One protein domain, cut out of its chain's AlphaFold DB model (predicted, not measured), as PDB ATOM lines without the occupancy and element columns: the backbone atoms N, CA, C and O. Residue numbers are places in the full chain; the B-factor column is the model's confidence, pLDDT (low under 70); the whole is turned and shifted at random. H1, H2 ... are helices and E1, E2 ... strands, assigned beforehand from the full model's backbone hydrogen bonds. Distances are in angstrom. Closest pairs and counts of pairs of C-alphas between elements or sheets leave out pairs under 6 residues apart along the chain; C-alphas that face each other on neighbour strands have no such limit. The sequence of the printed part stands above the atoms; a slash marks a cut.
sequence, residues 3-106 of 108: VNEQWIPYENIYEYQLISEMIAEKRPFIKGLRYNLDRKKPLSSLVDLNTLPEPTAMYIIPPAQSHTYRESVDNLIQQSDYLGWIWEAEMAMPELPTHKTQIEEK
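AT A GLANCE: This is residues 3 to 106 of the 108 residues of an uncharacterized protein of bioreactor metagenome (UniProt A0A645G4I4). A small, twisted sheet of four strands is sandwiched between two helices, with H1 over one face, along E2 and E3, and H2 over the other, along E4. A short last helix, H3, lies away from this three-layered body, at the end of a tail. The printed part has 104 residues, with three named helices and four named strands in the order H1 E1 E2 E3 H2 E4 H3; the sheet runs E1 E2 E3 E4 and is mixed. The class is mixed, helices and strands, although under half of the residues are in named elements. The whole is compact, with a radius of gyration of the C-alphas of 13.7 A and spans of 41 by 33 by 26 A.

HOW THE PARTS SIT: Start at H1, residues 13 to 24, which is on the sheet of E1, residues 29 to 31, E2, residues 46 to 48, E3, residues 56 to 61, and E4, residues 83 to 88. Its height over the sheet is 9.3 A, and it lies over E2 and, only just, over E3, on which 3 of its 12 C-alphas fall. Its closest C-alphas to E3 are those of Glu 15 and Ile 60, 7.3 A apart. E1, E2 and E3 form a meander, each strand the antiparallel neighbour of the one before. In the hairpin of E1 and E2 look at N 30 and O 47, 2.9 A apart; in that of E2 and E3, at N 58 and O 46, 2.8 A. Next comes H2, residues 67 to 78, on the opposite face from H1, at a height over the sheet of 9.7 A. It runs along E4, at 3 degrees on the local plane, and the closest C-alphas are those of Ile 77 and Gly 84, 5.6 A apart. E3, H2 and E4 make a strand-helix-strand unit, two parallel neighbour strands joined through a helix, with a right-handed crossover; N 59 and O 85 are 2.8 A apart. H3, residues 100 to 104, is not on the sheet. In H1, H2 and H3 every O i to N i+4 pair is within hydrogen-bond range.

IN THESE COORDINATES: Find C-alpha 13 at (211.463, 125.140, 186.345); from there H1 runs 16.2 A to residue 24. E1 and E2 follow, 6.5 A each, then E3, 15.9 A, H2, 16.7 A, and E4, 16.6 A, which ends at C-alpha 88, (199.377, 128.958, 184.042). H3, 6.6 A, ends at C-alpha 104, (207.382, 157.916, 183.299).

THE WHOLE: The two C-alphas farthest apart, those of Asn 36 and Lys 106, are 43.9 A apart. The printed part has no cut; the links E1 to E2 and E4 to H3 are long. Mean pLDDT of the printed part is 89.6, and residues 100 to 106 are under 70.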
ATOM      1  N   VAL A   3     219.045 126.104 193.899       96.38
ATOM      2  CA  VAL A   3     219.295 127.543 193.774       96.38
ATOM      3  C   VAL A   3     219.825 127.861 192.382       96.38
ATOM      4  O   VAL A   3     220.401 126.987 191.731       96.38
ATOM      5  N   ASN A   4     219.592 129.085 191.908       95.56
ATOM      6  CA  ASN A   4     220.220 129.593 190.687       95.56
ATOM      7  C   ASN A   4     221.639 130.129 190.973       95.56
ATOM      8  O   ASN A   4     222.130 130.044 192.101       95.56
ATOM      9  N   GLU A   5     222.301 130.689 189.960       95.75
ATOM     10  CA  GLU A   5     223.665 131.237 190.067       95.75
ATOM     11  C   GLU A   5     223.777 132.383 191.089       95.75
ATOM     12  O   GLU A   5     224.816 132.573 191.718       95.75
ATOM     13  N   GLN A   6     222.682 133.114 191.304       95.50
ATOM     14  CA  GLN A   6     222.539 134.195 192.278       95.50
ATOM     15  C   GLN A   6     222.123 133.689 193.671       95.50
ATOM     16  O   GLN A   6     221.786 134.494 194.538       95.50
ATOM     17  N   TRP A   7     222.148 132.371 193.906       95.75
ATOM     18  CA  TRP A   7     221.770 131.720 195.167       95.75
ATOM     19  C   TRP A   7     220.303 131.909 195.580       95.75
ATOM     20  O   TRP A   7     219.944 131.714 196.742       95.75
ATOM     21  N   ILE A   8     219.430 132.237 194.628       96.31
ATOM     22  CA  ILE A   8     217.995 132.380 194.866       96.31
ATOM     23  C   ILE A   8     217.341 131.000 194.759       96.31
ATOM     24  O   ILE A   8     217.474 130.336 193.725       96.31
ATOM     25  N   PRO A   9     216.645 130.531 195.808       95.31
ATOM     26  CA  PRO A   9     215.980 129.239 195.785       95.31
ATOM     27  C   PRO A   9     214.745 129.259 194.883       95.31
ATOM     28  O   PRO A   9     213.981 130.227 194.872       95.31
ATOM     29  N   TYR A  10     214.523 128.146 194.191       94.19
ATOM     30  CA  TYR A  10     213.326 127.899 193.393       94.19
ATOM     31  C   TYR A  10     212.811 126.471 193.606       94.19
ATOM     32  O   TYR A  10     213.556 125.547 193.958       94.19
ATOM     33  N   GLU A  11     211.509 126.286 193.424       89.69
ATOM     34  CA  GLU A  11     210.812 125.021 193.645       89.69
ATOM     35  C   GLU A  11     210.627 124.206 192.365       89.69
ATOM     36  O   GLU A  11     210.501 122.983 192.435       89.69
ATOM     37  N   ASN A  12     210.581 124.863 191.205       90.81
ATOM     38  CA  ASN A  12     210.351 124.227 189.910       90.81
ATOM     39  C   ASN A  12     210.931 125.066 188.756       90.81
ATOM     40  O   ASN A  12     211.410 126.181 188.959       90.81
ATOM     41  N   ILE A  13     210.888 124.511 187.542       92.81
ATOM     42  CA  ILE A  13     211.463 125.140 186.345       92.81
ATOM     43  C   ILE A  13     210.749 126.434 185.929       92.81
ATOM     44  O   ILE A  13     211.399 127.354 185.445       92.81
ATOM     45  N   TYR A  14     209.440 126.541 186.163       94.50
ATOM     46  CA  TYR A  14     208.664 127.742 185.846       94.50
ATOM     47  C   TYR A  14     209.048 128.898 186.768       94.50
ATOM     48  O   TYR A  14     209.262 130.019 186.321       94.50
ATOM     49  N   GLU A  15     209.226 128.621 188.059       94.88
ATOM     50  CA  GLU A  15     209.717 129.619 189.004       94.88
ATOM     51  C   GLU A  15     211.156 130.039 188.685       94.88
ATOM     52  O   GLU A  15     211.473 131.223 188.755       94.88
ATOM     53  N   TYR A  16     212.009 129.097 188.265       95.94
ATOM     54  CA  TYR A  16     213.345 129.421 187.766       95.94
ATOM     55  C   TYR A  16     213.288 130.360 186.553       95.94
ATOM     56  O   TYR A  16     214.030 131.341 186.513       95.94
ATOM     57  N   GLN A  17     212.403 130.088 185.589       96.25
ATOM     58  CA  GLN A  17     212.218 130.932 184.407       96.25
ATOM     59  C   GLN A  17     211.764 132.342 184.794       96.25
ATOM     60  O   GLN A  17     212.389 133.310 184.371       96.25
ATOM     61  N   LEU A  18     210.746 132.460 185.652       96.81
ATOM     62  CA  LEU A  18     210.261 133.757 186.120       96.81
ATOM     63  C   LEU A  18     211.364 134.544 186.844       96.81
ATOM     64  O   LEU A  18     211.579 135.716 186.554       96.81
ATOM     65  N   ILE A  19     212.102 133.905 187.758       97.25
ATOM     66  CA  ILE A  19     213.224 134.546 188.462       97.25
ATOM     67  C   ILE A  19     214.307 134.991 187.474       97.25
ATOM     68  O   ILE A  19     214.873 136.070 187.635       97.25
ATOM     69  N   SER A  20     214.602 134.175 186.462       97.12
ATOM     70  CA  SER A  20     215.611 134.498 185.450       97.12
ATOM     71  C   SER A  20     215.223 135.743 184.652       97.12
ATOM     72  O   SER A  20     216.070 136.613 184.466       97.12
ATOM     73  N   GLU A  21     213.951 135.870 184.265       96.62
ATOM     74  CA  GLU A  21     213.448 137.054 183.558       96.62
ATOM     75  C   GLU A  21     213.500 138.306 184.443       96.62
ATOM     76  O   GLU A  21     214.020 139.344 184.038       96.62
ATOM     77  N   MET A  22     213.075 138.190 185.706       96.69
ATOM     78  CA  MET A  22     213.151 139.291 186.675       96.69
ATOM     79  C   MET A  22     214.590 139.791 186.877       96.69
ATOM     80  O   MET A  22     214.826 140.996 186.981       96.69
ATOM     81  N   ILE A  23     215.566 138.873 186.918       96.31
ATOM     82  CA  ILE A  23     216.994 139.208 187.010       96.31
ATOM     83  C   ILE A  23     217.489 139.859 185.714       96.31
ATOM     84  O   ILE A  23     218.220 140.850 185.785       96.31
ATOM     85  N   ALA A  24     217.110 139.325 184.549       95.38
ATOM     86  CA  ALA A  24     217.505 139.859 183.247       95.38
ATOM     87  C   ALA A  24     217.019 141.305 183.056       95.38
ATOM     88  O   ALA A  24     217.800 142.168 182.649       95.38
ATOM     89  N   GLU A  25     215.779 141.591 183.460       94.25
ATOM     90  CA  GLU A  25     215.200 142.940 183.468       94.25
ATOM     91  C   GLU A  25     215.666 143.812 184.649       94.25
ATOM     92  O   GLU A  25     215.270 144.971 184.762       94.25
ATOM     93  N   LYS A  26     216.533 143.292 185.532       93.81
ATOM     94  CA  LYS A  26     217.064 143.985 186.722       93.81
ATOM     95  C   LYS A  26     215.970 144.532 187.646       93.81
ATOM     96  O   LYS A  26     216.150 145.568 188.292       93.81
ATOM     97  N   ARG A  27     214.840 143.831 187.737       93.75
ATOM     98  CA  ARG A  27     213.716 144.234 188.583       93.75
ATOM     99  C   ARG A  27     213.978 143.853 190.040       93.75
ATOM    100  O   ARG A  27     214.348 142.709 190.310       93.75
ATOM    101  N   PRO A  28     213.775 144.762 191.007       94.62
ATOM    102  CA  PRO A  28     213.781 144.399 192.415       94.62
ATOM    103  C   PRO A  28     212.536 143.571 192.753       94.62
ATOM    104  O   PRO A  28     211.413 143.949 192.420       94.62
ATOM    105  N   PHE A  29     212.721 142.462 193.466       97.19
ATOM    106  CA  PHE A  29     211.618 141.612 193.909       97.19
ATOM    107  C   PHE A  29     211.857 141.017 195.299       97.19
ATOM    108  O   PHE A  29     212.994 140.897 195.759       97.19
ATOM    109  N   ILE A  30     210.775 140.595 195.955       96.81
ATOM    110  CA  ILE A  30     210.813 139.807 197.194       96.81
ATOM    111  C   ILE A  30     210.501 138.350 196.860       96.81
ATOM    112  O   ILE A  30     209.449 138.052 196.300       96.81
ATOM    113  N   LYS A  31     211.387 137.421 197.239       96.00
ATOM    114  CA  LYS A  31     211.147 135.977 197.111       96.00
ATOM    115  C   LYS A  31     210.449 135.436 198.360       96.00
ATOM    116  O   LYS A  31     211.027 135.436 199.446       96.00
ATOM    117  N   GLY A  32     209.241 134.904 198.193       91.50
ATOM    118  CA  GLY A  32     208.565 134.127 199.231       91.50
ATOM    119  C   GLY A  32     209.157 132.720 199.346       91.50
ATOM    120  O   GLY A  32     209.417 132.069 198.332       91.50
ATOM    121  N   LEU A  33     209.369 132.233 200.570       92.06
ATOM    122  CA  LEU A  33     209.849 130.872 200.823       92.06
ATOM    123  C   LEU A  33     208.795 130.060 201.561       92.06
ATOM    124  O   LEU A  33     208.227 130.494 202.565       92.06
ATOM    125  N   ARG A  34     208.560 128.846 201.071       90.00
ATOM    126  CA  ARG A  34     207.580 127.925 201.630       90.00
ATOM    127  C   ARG A  34     208.156 127.180 202.835       90.00
ATOM    128  O   ARG A  34     208.653 126.063 202.715       90.00
ATOM    129  N   TYR A  35     208.064 127.781 204.018       89.31
ATOM    130  CA  TYR A  35     208.454 127.135 205.275       89.31
ATOM    131  C   TYR A  35     207.259 126.450 205.936       89.31
ATOM    132  O   TYR A  35     206.335 127.118 206.390       89.31
ATOM    133  N   ASN A  36     207.273 125.113 205.992       88.81
ATOM    134  CA  ASN A  36     206.212 124.289 206.600       88.81
ATOM    135  C   ASN A  36     204.789 124.564 206.070       88.81
ATOM    136  O   ASN A  36     203.798 124.220 206.713       88.81
ATOM    137  N   LEU A  37     204.674 125.176 204.891       89.62
ATOM    138  CA  LEU A  37     203.403 125.482 204.249       89.62
ATOM    139  C   LEU A  37     203.086 124.391 203.220       89.62
ATOM    140  O   LEU A  37     203.891 124.116 202.332       89.62
ATOM    141  N   ASP A  38     201.912 123.770 203.337       88.25
ATOM    142  CA  ASP A  38     201.456 122.711 202.428       88.25
ATOM    143  C   ASP A  38     201.502 123.178 200.961       88.25
ATOM    144  O   ASP A  38     201.117 124.308 200.656       88.25
ATOM    145  N   ARG A  39     201.950 122.314 200.040       84.19
ATOM    146  CA  ARG A  39     202.021 122.599 198.594       84.19
ATOM    147  C   ARG A  39     200.660 122.913 197.971       84.19
ATOM    148  O   ARG A  39     200.609 123.589 196.952       84.19
ATOM    149  N   LYS A  40     199.569 122.449 198.581       84.88
ATOM    150  CA  LYS A  40     198.198 122.755 198.159       84.88
ATOM    151  C   LYS A  40     197.779 124.183 198.498       84.88
ATOM    152  O   LYS A  40     196.803 124.666 197.936       84.88
ATOM    153  N   LYS A  41     198.484 124.857 199.413       88.88
ATOM    154  CA  LYS A  41     198.200 126.254 199.753       88.88
ATOM    155  C   LYS A  41     198.907 127.186 198.768       88.88
ATOM    156  O   LYS A  41     200.127 127.047 198.590       88.88
ATOM    157  N   PRO A  42     198.186 128.138 198.157       91.19
ATOM    158  CA  PRO A  42     198.796 129.097 197.253       91.19
ATOM    159  C   PRO A  42     199.811 129.968 197.999       91.19
ATOM    160  O   PRO A  42     199.641 130.292 199.173       91.19
ATOM    161  N   LEU A  43     200.896 130.300 197.310       92.94
ATOM    162  CA  LEU A  43     201.913 131.259 197.730       92.94
ATOM    163  C   LEU A  43     202.402 131.944 196.458       92.94
ATOM    164  O   LEU A  43     202.554 131.268 195.436       92.94
ATOM    165  N   SER A  44     202.650 133.249 196.510       95.12
ATOM    166  CA  SER A  44     203.313 133.928 195.402       95.12
ATOM    167  C   SER A  44     204.730 133.378 195.236       95.12
ATOM    168  O   SER A  44     205.455 133.154 196.209       95.12
ATOM    169  N   SER A  45     205.139 133.145 193.992       95.00
ATOM    170  CA  SER A  45     206.527 132.803 193.686       95.00
ATOM    171  C   SER A  45     207.439 133.952 194.098       95.00
ATOM    172  O   SER A  45     208.437 133.741 194.788       95.00
ATOM    173  N   LEU A  46     207.064 135.179 193.747       97.25
ATOM    174  CA  LEU A  46     207.733 136.402 194.174       97.25
ATOM    175  C   LEU A  46     206.771 137.590 194.124       97.25
ATOM    176  O   LEU A  46     205.648 137.472 193.636       97.25
ATOM    177  N   VAL A  47     207.210 138.729 194.644       97.12
ATOM    178  CA  VAL A  47     206.512 140.013 194.535       97.12
ATOM    179  C   VAL A  47     207.414 140.980 193.776       97.12
ATOM    180  O   VAL A  47     208.509 141.274 194.258       97.12
ATOM    181  N   ASP A  48     206.968 141.455 192.612       96.56
ATOM    182  CA  ASP A  48     207.626 142.522 191.852       96.56
ATOM    183  C   ASP A  48     207.401 143.859 192.576       96.56
ATOM    184  O   ASP A  48     206.262 144.272 192.802       96.56
ATOM    185  N   LEU A  49     208.487 144.527 192.974       94.94
ATOM    186  CA  LEU A  49     208.440 145.821 193.668       94.94
ATOM    187  C   LEU A  49     208.425 147.013 192.703       94.94
ATOM    188  O   LEU A  49     208.364 148.172 193.126       94.94
ATOM    189  N   ASN A  50     208.506 146.735 191.408       91.12
ATOM    190  CA  ASN A  50     208.731 147.710 190.357       91.12
ATOM    191  C   ASN A  50     207.465 148.083 189.579       91.12
ATOM    192  O   ASN A  50     207.529 148.669 188.498       91.12
ATOM    193  N   THR A  51     206.306 147.748 190.134       88.69
ATOM    194  CA  THR A  51     204.992 148.065 189.580       88.69
ATOM    195  C   THR A  51     204.344 149.214 190.351       88.69
ATOM    196  O   THR A  51     204.635 149.431 191.532       88.69
ATOM    197  N   LEU A  52     203.501 149.993 189.669       81.56
ATOM    198  CA  LEU A  52     202.686 151.067 190.250       81.56
ATOM    199  C   LEU A  52     201.195 150.789 190.004       81.56
ATOM    200  O   LEU A  52     200.862 150.201 188.975       81.56
ATOM    201  N   PRO A  53     200.294 151.246 190.897       83.00
ATOM    202  CA  PRO A  53     200.574 151.963 192.150       83.00
ATOM    203  C   PRO A  53     201.114 151.057 193.271       83.00
ATOM    204  O   PRO A  53     201.801 151.538 194.169       83.00
ATOM    205  N   GLU A  54     200.859 149.753 193.184       89.69
ATOM    206  CA  GLU A  54     201.184 148.757 194.207       89.69
ATOM    207  C   GLU A  54     202.171 147.706 193.667       89.69
ATOM    208  O   GLU A  54     202.227 147.480 192.450       89.69
ATOM    209  N   PRO A  55     202.947 147.039 194.543       94.44
ATOM    210  CA  PRO A  55     203.700 145.843 194.177       94.44
ATOM    211  C   PRO A  55     202.793 144.755 193.589       94.44
ATOM    212  O   PRO A  55     201.620 144.646 193.951       94.44
ATOM    213  N   THR A  56     203.347 143.918 192.714       96.50
ATOM    214  CA  THR A  56     202.595 142.844 192.053       96.50
ATOM    215  C   THR A  56     203.051 141.484 192.558       96.50
ATOM    216  O   THR A  56     204.188 141.067 192.337       96.50
ATOM    217  N   ALA A  57     202.160 140.762 193.229       96.94
ATOM    218  CA  ALA A  57     202.378 139.380 193.617       96.94
ATOM    219  C   ALA A  57     202.226 138.460 192.397       96.94
ATOM    220  O   ALA A  57     201.192 138.447 191.728       96.94
ATOM    221  N   MET A  58     203.267 137.677 192.117       96.69
ATOM    222  CA  MET A  58     203.353 136.818 190.940       96.69
ATOM    223  C   MET A  58     203.125 135.362 191.334       96.69
ATOM    224  O   MET A  58     203.869 134.795 192.140       96.69
ATOM    225  N   TYR A  59     202.093 134.751 190.767       95.75
ATOM    226  CA  TYR A  59     201.650 133.396 191.063       95.75
ATOM    227  C   TYR A  59     201.862 132.492 189.856       95.75
ATOM    228  O   TYR A  59     201.537 132.852 188.728       95.75
ATOM    229  N   ILE A  60     202.356 131.284 190.111       94.25
ATOM    230  CA  ILE A  60     202.471 130.234 189.102       94.25
ATOM    231  C   ILE A  60     201.494 129.125 189.468       94.25
ATOM    232  O   ILE A  60     201.449 128.671 190.616       94.25
ATOM    233  N   ILE A  61     200.721 128.682 188.485       92.75
ATOM    234  CA  ILE A  61     199.797 127.558 188.601       92.75
ATOM    235  C   ILE A  61     200.459 126.360 187.930       92.75
ATOM    236  O   ILE A  61     200.604 126.362 186.707       92.75
ATOM    237  N   PRO A  62     200.911 125.360 188.713       86.88
ATOM    238  CA  PRO A  62     201.571 124.185 188.162       86.88
ATOM    239  C   PRO A  62     200.683 123.408 187.177       86.88
ATOM    240  O   PRO A  62     199.458 123.425 187.330       86.88
ATOM    241  N   PRO A  63     201.283 122.657 186.234       84.88
ATOM    242  CA  PRO A  63     200.540 121.787 185.325       84.88
ATOM    243  C   PRO A  63     199.697 120.764 186.085       84.88
ATOM    244  O   PRO A  63     200.085 120.319 187.169       84.88
ATOM    245  N   ALA A  64     198.561 120.374 185.506       76.25
ATOM    246  CA  ALA A  64     197.624 119.410 186.093       76.25
ATOM    247  C   ALA A  64     197.124 119.739 187.523       76.25
ATOM    248  O   ALA A  64     196.603 118.857 188.214       76.25
ATOM    249  N   GLN A  65     197.255 120.986 187.993       74.12
ATOM    250  CA  GLN A  65     196.597 121.427 189.224       74.12
ATOM    251  C   GLN A  65     195.090 121.565 189.013       74.12
ATOM    252  O   GLN A  65     194.613 121.957 187.950       74.12
ATOM    253  N   SER A  66     194.326 121.237 190.052       70.75
ATOM    254  CA  SER A  66     192.869 121.314 190.001       70.75
ATOM    255  C   SER A  66     192.386 122.761 189.889       70.75
ATOM    256  O   SER A  66     193.010 123.685 190.414       70.75
ATOM    257  N   HIS A  67     191.201 122.942 189.298       76.94
ATOM    258  CA  HIS A  67     190.482 124.223 189.267       76.94
ATOM    259  C   HIS A  67     190.394 124.882 190.659       76.94
ATOM    260  O   HIS A  67     190.536 126.090 190.801       76.94
ATOM    261  N   THR A  68     190.305 124.071 191.715       83.69
ATOM    262  CA  THR A  68     190.276 124.540 193.108       83.69
ATOM    263  C   THR A  68     191.557 125.254 193.562       83.69
ATOM    264  O   THR A  68     191.500 126.120 194.437       83.69
ATOM    265  N   TYR A  69     192.726 124.934 192.991       88.69
ATOM    266  CA  TYR A  69     193.961 125.670 193.284       88.69
ATOM    267  C   TYR A  69     193.936 127.054 192.630       88.69
ATOM    268  O   TYR A  69     194.286 128.035 193.284       88.69
ATOM    269  N   ARG A  70     193.459 127.149 191.377       90.56
ATOM    270  CA  ARG A  70     193.258 128.426 190.669       90.56
ATOM    271  C   ARG A  70     192.349 129.357 191.469       90.56
ATOM    272  O   ARG A  70     192.750 130.481 191.750       90.56
ATOM    273  N   GLU A  71     191.198 128.851 191.903       91.81
ATOM    274  CA  GLU A  71     190.253 129.590 192.750       91.81
ATOM    275  C   GLU A  71     190.892 130.039 194.071       91.81
ATOM    276  O   GLU A  71     190.655 131.148 194.542       91.81
ATOM    277  N   SER A  72     191.731 129.199 194.685       92.75
ATOM    278  CA  SER A  72     192.443 129.565 195.916       92.75
ATOM    279  C   SER A  72     193.433 130.713 195.689       92.75
ATOM    280  O   SER A  72     193.570 131.572 196.558       92.75
ATOM    281  N   VAL A  73     194.109 130.747 194.533       94.44
ATOM    282  CA  VAL A  73     194.977 131.868 194.131       94.44
ATOM    283  C   VAL A  73     194.153 133.137 193.909       94.44
ATOM    284  O   VAL A  73     194.524 134.186 194.425       94.44
ATOM    285  N   ASP A  74     193.022 133.048 193.203       94.31
ATOM    286  CA  ASP A  74     192.150 134.207 192.966       94.31
ATOM    287  C   ASP A  74     191.612 134.797 194.271       94.31
ATOM    288  O   ASP A  74     191.681 136.007 194.479       94.31
ATOM    289  N   ASN A  75     191.144 133.946 195.188       94.31
ATOM    290  CA  ASN A  75     190.691 134.379 196.510       94.31
ATOM    291  C   ASN A  75     191.814 135.061 197.306       94.31
ATOM    292  O   ASN A  75     191.566 136.057 197.982       94.31
ATOM    293  N   LEU A  76     193.047 134.549 197.220       93.56
ATOM    294  CA  LEU A  76     194.199 135.153 197.887       93.56
ATOM    295  C   LEU A  76     194.521 136.541 197.315       93.56
ATOM    296  O   LEU A  76     194.783 137.458 198.085       93.56
ATOM    297  N   ILE A  77     194.464 136.707 195.990       94.31
ATOM    298  CA  ILE A  77     194.670 138.005 195.332       94.31
ATOM    299  C   ILE A  77     193.584 138.999 195.747       94.31
ATOM    300  O   ILE A  77     193.904 140.123 196.106       94.31
ATOM    301  N   GLN A  78     192.314 138.584 195.766       93.94
ATOM    302  CA  GLN A  78     191.199 139.454 196.173       93.94
ATOM    303  C   GLN A  78     191.298 139.941 197.625       93.94
ATOM    304  O   GLN A  78     190.719 140.970 197.967       93.94
ATOM    305  N   GLN A  79     191.995 139.196 198.484       93.25
ATOM    306  CA  GLN A  79     192.215 139.534 199.893       93.25
ATOM    307  C   GLN A  79     193.543 140.268 200.139       93.25
ATOM    308  O   GLN A  79     193.842 140.595 201.287       93.25
ATOM    309  N   SER A  80     194.352 140.479 199.099       91.50
ATOM    310  CA  SER A  80     195.685 141.074 199.186       91.50
ATOM    311  C   SER A  80     195.664 142.546 198.778       91.50
ATOM    312  O   SER A  80     194.990 142.917 197.825       91.50
ATOM    313  N   ASP A  81     196.518 143.354 199.408       90.50
ATOM    314  CA  ASP A  81     196.791 144.751 199.019       90.50
ATOM    315  C   ASP A  81     197.775 144.857 197.830       90.50
ATOM    316  O   ASP A  81     198.482 145.851 197.682       90.50
ATOM    317  N   TYR A  82     197.924 143.787 197.043       91.31
ATOM    318  CA  TYR A  82     198.865 143.714 195.922       91.31
ATOM    319  C   TYR A  82     198.119 143.332 194.657       91.31
ATOM    320  O   TYR A  82     197.211 142.499 194.687       91.31
ATOM    321  N   LEU A  83     198.591 143.847 193.522       92.12
ATOM    322  CA  LEU A  83     198.137 143.375 192.223       92.12
ATOM    323  C   LEU A  83     198.514 141.899 192.041       92.12
ATOM    324  O   LEU A  83     199.561 141.443 192.504       92.12
ATOM    325  N   GLY A  84     197.658 141.146 191.355       94.81
ATOM    326  CA  GLY A  84     197.901 139.744 191.036       94.81
ATOM    327  C   GLY A  84     198.345 139.567 189.591       94.81
ATOM    328  O   GLY A  84     197.616 139.931 188.671       94.81
ATOM    329  N   TRP A  85     199.504 138.946 189.389       96.31
ATOM    330  CA  TRP A  85     199.920 138.407 188.095       96.31
ATOM    331  C   TRP A  85     199.929 136.886 188.180       96.31
ATOM    332  O   TRP A  85     200.454 136.322 189.141       96.31
ATOM    333  N   ILE A  86     199.327 136.211 187.206       95.69
ATOM    334  CA  ILE A  86     199.156 134.757 187.223       95.69
ATOM    335  C   ILE A  86     199.694 134.169 185.929       95.69
ATOM    336  O   ILE A  86     199.329 134.608 184.842       95.69
ATOM    337  N   TRP A  87     200.498 133.120 186.065       95.81
ATOM    338  CA  TRP A  87     200.951 132.296 184.957       95.81
ATOM    339  C   TRP A  87     200.510 130.847 185.139       95.81
ATOM    340  O   TRP A  87     200.904 130.162 186.083       95.81
ATOM    341  N   GLU A  88     199.698 130.373 184.198       93.31
ATOM    342  CA  GLU A  88     199.377 128.958 184.042       93.31
ATOM    343  C   GLU A  88     200.518 128.257 183.305       93.31
ATOM    344  O   GLU A  88     200.763 128.525 182.135       93.31
ATOM    345  N   ALA A  89     201.230 127.364 183.991       89.81
ATOM    346  CA  ALA A  89     202.495 126.793 183.529       89.81
ATOM    347  C   ALA A  89     202.398 125.941 182.243       89.81
ATOM    348  O   ALA A  89     203.414 125.651 181.610       89.81
ATOM    349  N   GLU A  90     201.192 125.523 181.854       86.69
ATOM    350  CA  GLU A  90     200.927 124.848 180.571       86.69
ATOM    351  C   GLU A  90     200.878 125.828 179.386       86.69
ATOM    352  O   GLU A  90     200.966 125.414 178.230       86.69
ATOM    353  N   MET A  91     200.778 127.126 179.670       90.44
ATOM    354  CA  MET A  91     200.752 128.213 178.701       90.44
ATOM    355  C   MET A  91     202.113 128.914 178.638       90.44
ATOM    356  O   MET A  91     202.944 128.811 179.547       90.44
ATOM    357  N   ALA A  92     202.337 129.674 177.565       93.31
ATOM    358  CA  ALA A  92     203.480 130.577 177.495       93.31
ATOM    359  C   ALA A  92     203.445 131.577 178.663       93.31
ATOM    360  O   ALA A  92     202.368 132.020 179.069       93.31
ATOM    361  N   MET A  93     204.623 131.924 179.192       95.69
ATOM    362  CA  MET A  93     204.742 132.930 180.246       95.69
ATOM    363  C   MET A  93     204.151 134.256 179.747       95.69
ATOM    364  O   MET A  93     204.578 134.723 178.688       95.69
ATOM    365  N   PRO A  94     203.179 134.852 180.464       95.19
ATOM    366  CA  PRO A  94     202.688 136.181 180.139       95.19
ATOM    367  C   PRO A  94     203.823 137.206 180.192       95.19
ATOM    368  O   PRO A  94     204.828 137.001 180.873       95.19
ATOM    369  N   GLU A  95     203.645 138.334 179.516       93.69
ATOM    370  CA  GLU A  95     204.566 139.458 179.675       93.69
ATOM    371  C   GLU A  95     204.590 139.925 181.137       93.69
ATOM    372  O   GLU A  95     203.585 139.845 181.862       93.69
ATOM    373  N   LEU A  96     205.759 140.390 181.581       93.75
ATOM    374  CA  LEU A  96     205.893 140.958 182.914       93.75
ATOM    375  C   LEU A  96     205.039 142.231 183.027       93.75
ATOM    376  O   LEU A  96     204.892 142.966 182.047       93.75
ATOM    377  N   PRO A  97     204.489 142.530 184.217       91.38
ATOM    378  CA  PRO A  97     203.757 143.771 184.440       91.38
ATOM    379  C   PRO A  97     204.578 145.009 184.045       91.38
ATOM    380  O   PRO A  97     205.806 145.033 184.193       91.38
ATOM    381  N   THR A  98     203.906 146.064 183.583       84.38
ATOM    382  CA  THR A  98     204.570 147.303 183.155       84.38
ATOM    383  C   THR A  98     205.392 147.919 184.290       84.38
ATOM    384  O   THR A  98     204.921 148.075 185.418       84.38
ATOM    385  N   HIS A  99     206.637 148.273 183.979       76.50
ATOM    386  CA  HIS A  99     207.608 148.839 184.916       76.50
ATOM    387  C   HIS A  99     207.342 150.335 185.174       76.50
ATOM    388  O   HIS A  99     206.987 151.052 184.240       76.50
ATOM    389  N   LYS A 100     207.615 150.845 186.391       65.06
ATOM    390  CA  LYS A 100     207.474 152.285 186.745       65.06
ATOM    391  C   LYS A 100     208.111 153.234 185.715       65.06
ATOM    392  O   LYS A 100     207.436 154.084 185.159       65.06
ATOM    393  N   THR A 101     209.391 153.025 185.408       59.00
ATOM    394  CA  THR A 101     210.167 153.807 184.425       59.00
ATOM    395  C   THR A 101     209.574 153.852 183.010       59.00
ATOM    396  O   THR A 101     209.707 154.872 182.350       59.00
ATOM    397  N   GLN A 102     208.866 152.815 182.541       56.62
ATOM    398  CA  GLN A 102     208.197 152.872 181.227       56.62
ATOM    399  C   GLN A 102     206.923 153.728 181.235       56.62
ATOM    400  O   GLN A 102     206.464 154.150 180.177       56.62
ATOM    401  N   ILE A 103     206.324 153.948 182.408       58.16
ATOM    402  CA  ILE A 103     205.172 154.841 182.559       58.16
ATOM    403  C   ILE A 103     205.670 156.293 182.550       58.16
ATOM    404  O   ILE A 103     205.113 157.113 181.833       58.16
ATOM    405  N   GLU A 104     206.774 156.577 183.248       54.69
ATOM    406  CA  GLU A 104     207.382 157.916 183.299       54.69
ATOM    407  C   GLU A 104     207.885 158.402 181.925       54.69
ATOM    408  O   GLU A 104     207.643 159.550 181.579       54.69
ATOM    409  N   GLU A 105     208.491 157.539 181.097       54.97
ATOM    410  CA  GLU A 105     208.932 157.908 179.732       54.97
ATOM    411  C   GLU A 105     207.786 158.074 178.717       54.97
ATOM    412  O   GLU A 105     208.002 158.577 177.617       54.97
ATOM    413  N   LYS A 106     206.571 157.612 179.036       50.66
ATOM    414  CA  LYS A 106     205.409 157.701 178.137       50.66
ATOM    415  C   LYS A 106     204.534 158.928 178.418       50.66
ATOM    416  O   LYS A 106     203.719 159.289 177.568       50.66
TER     417      LYS A 106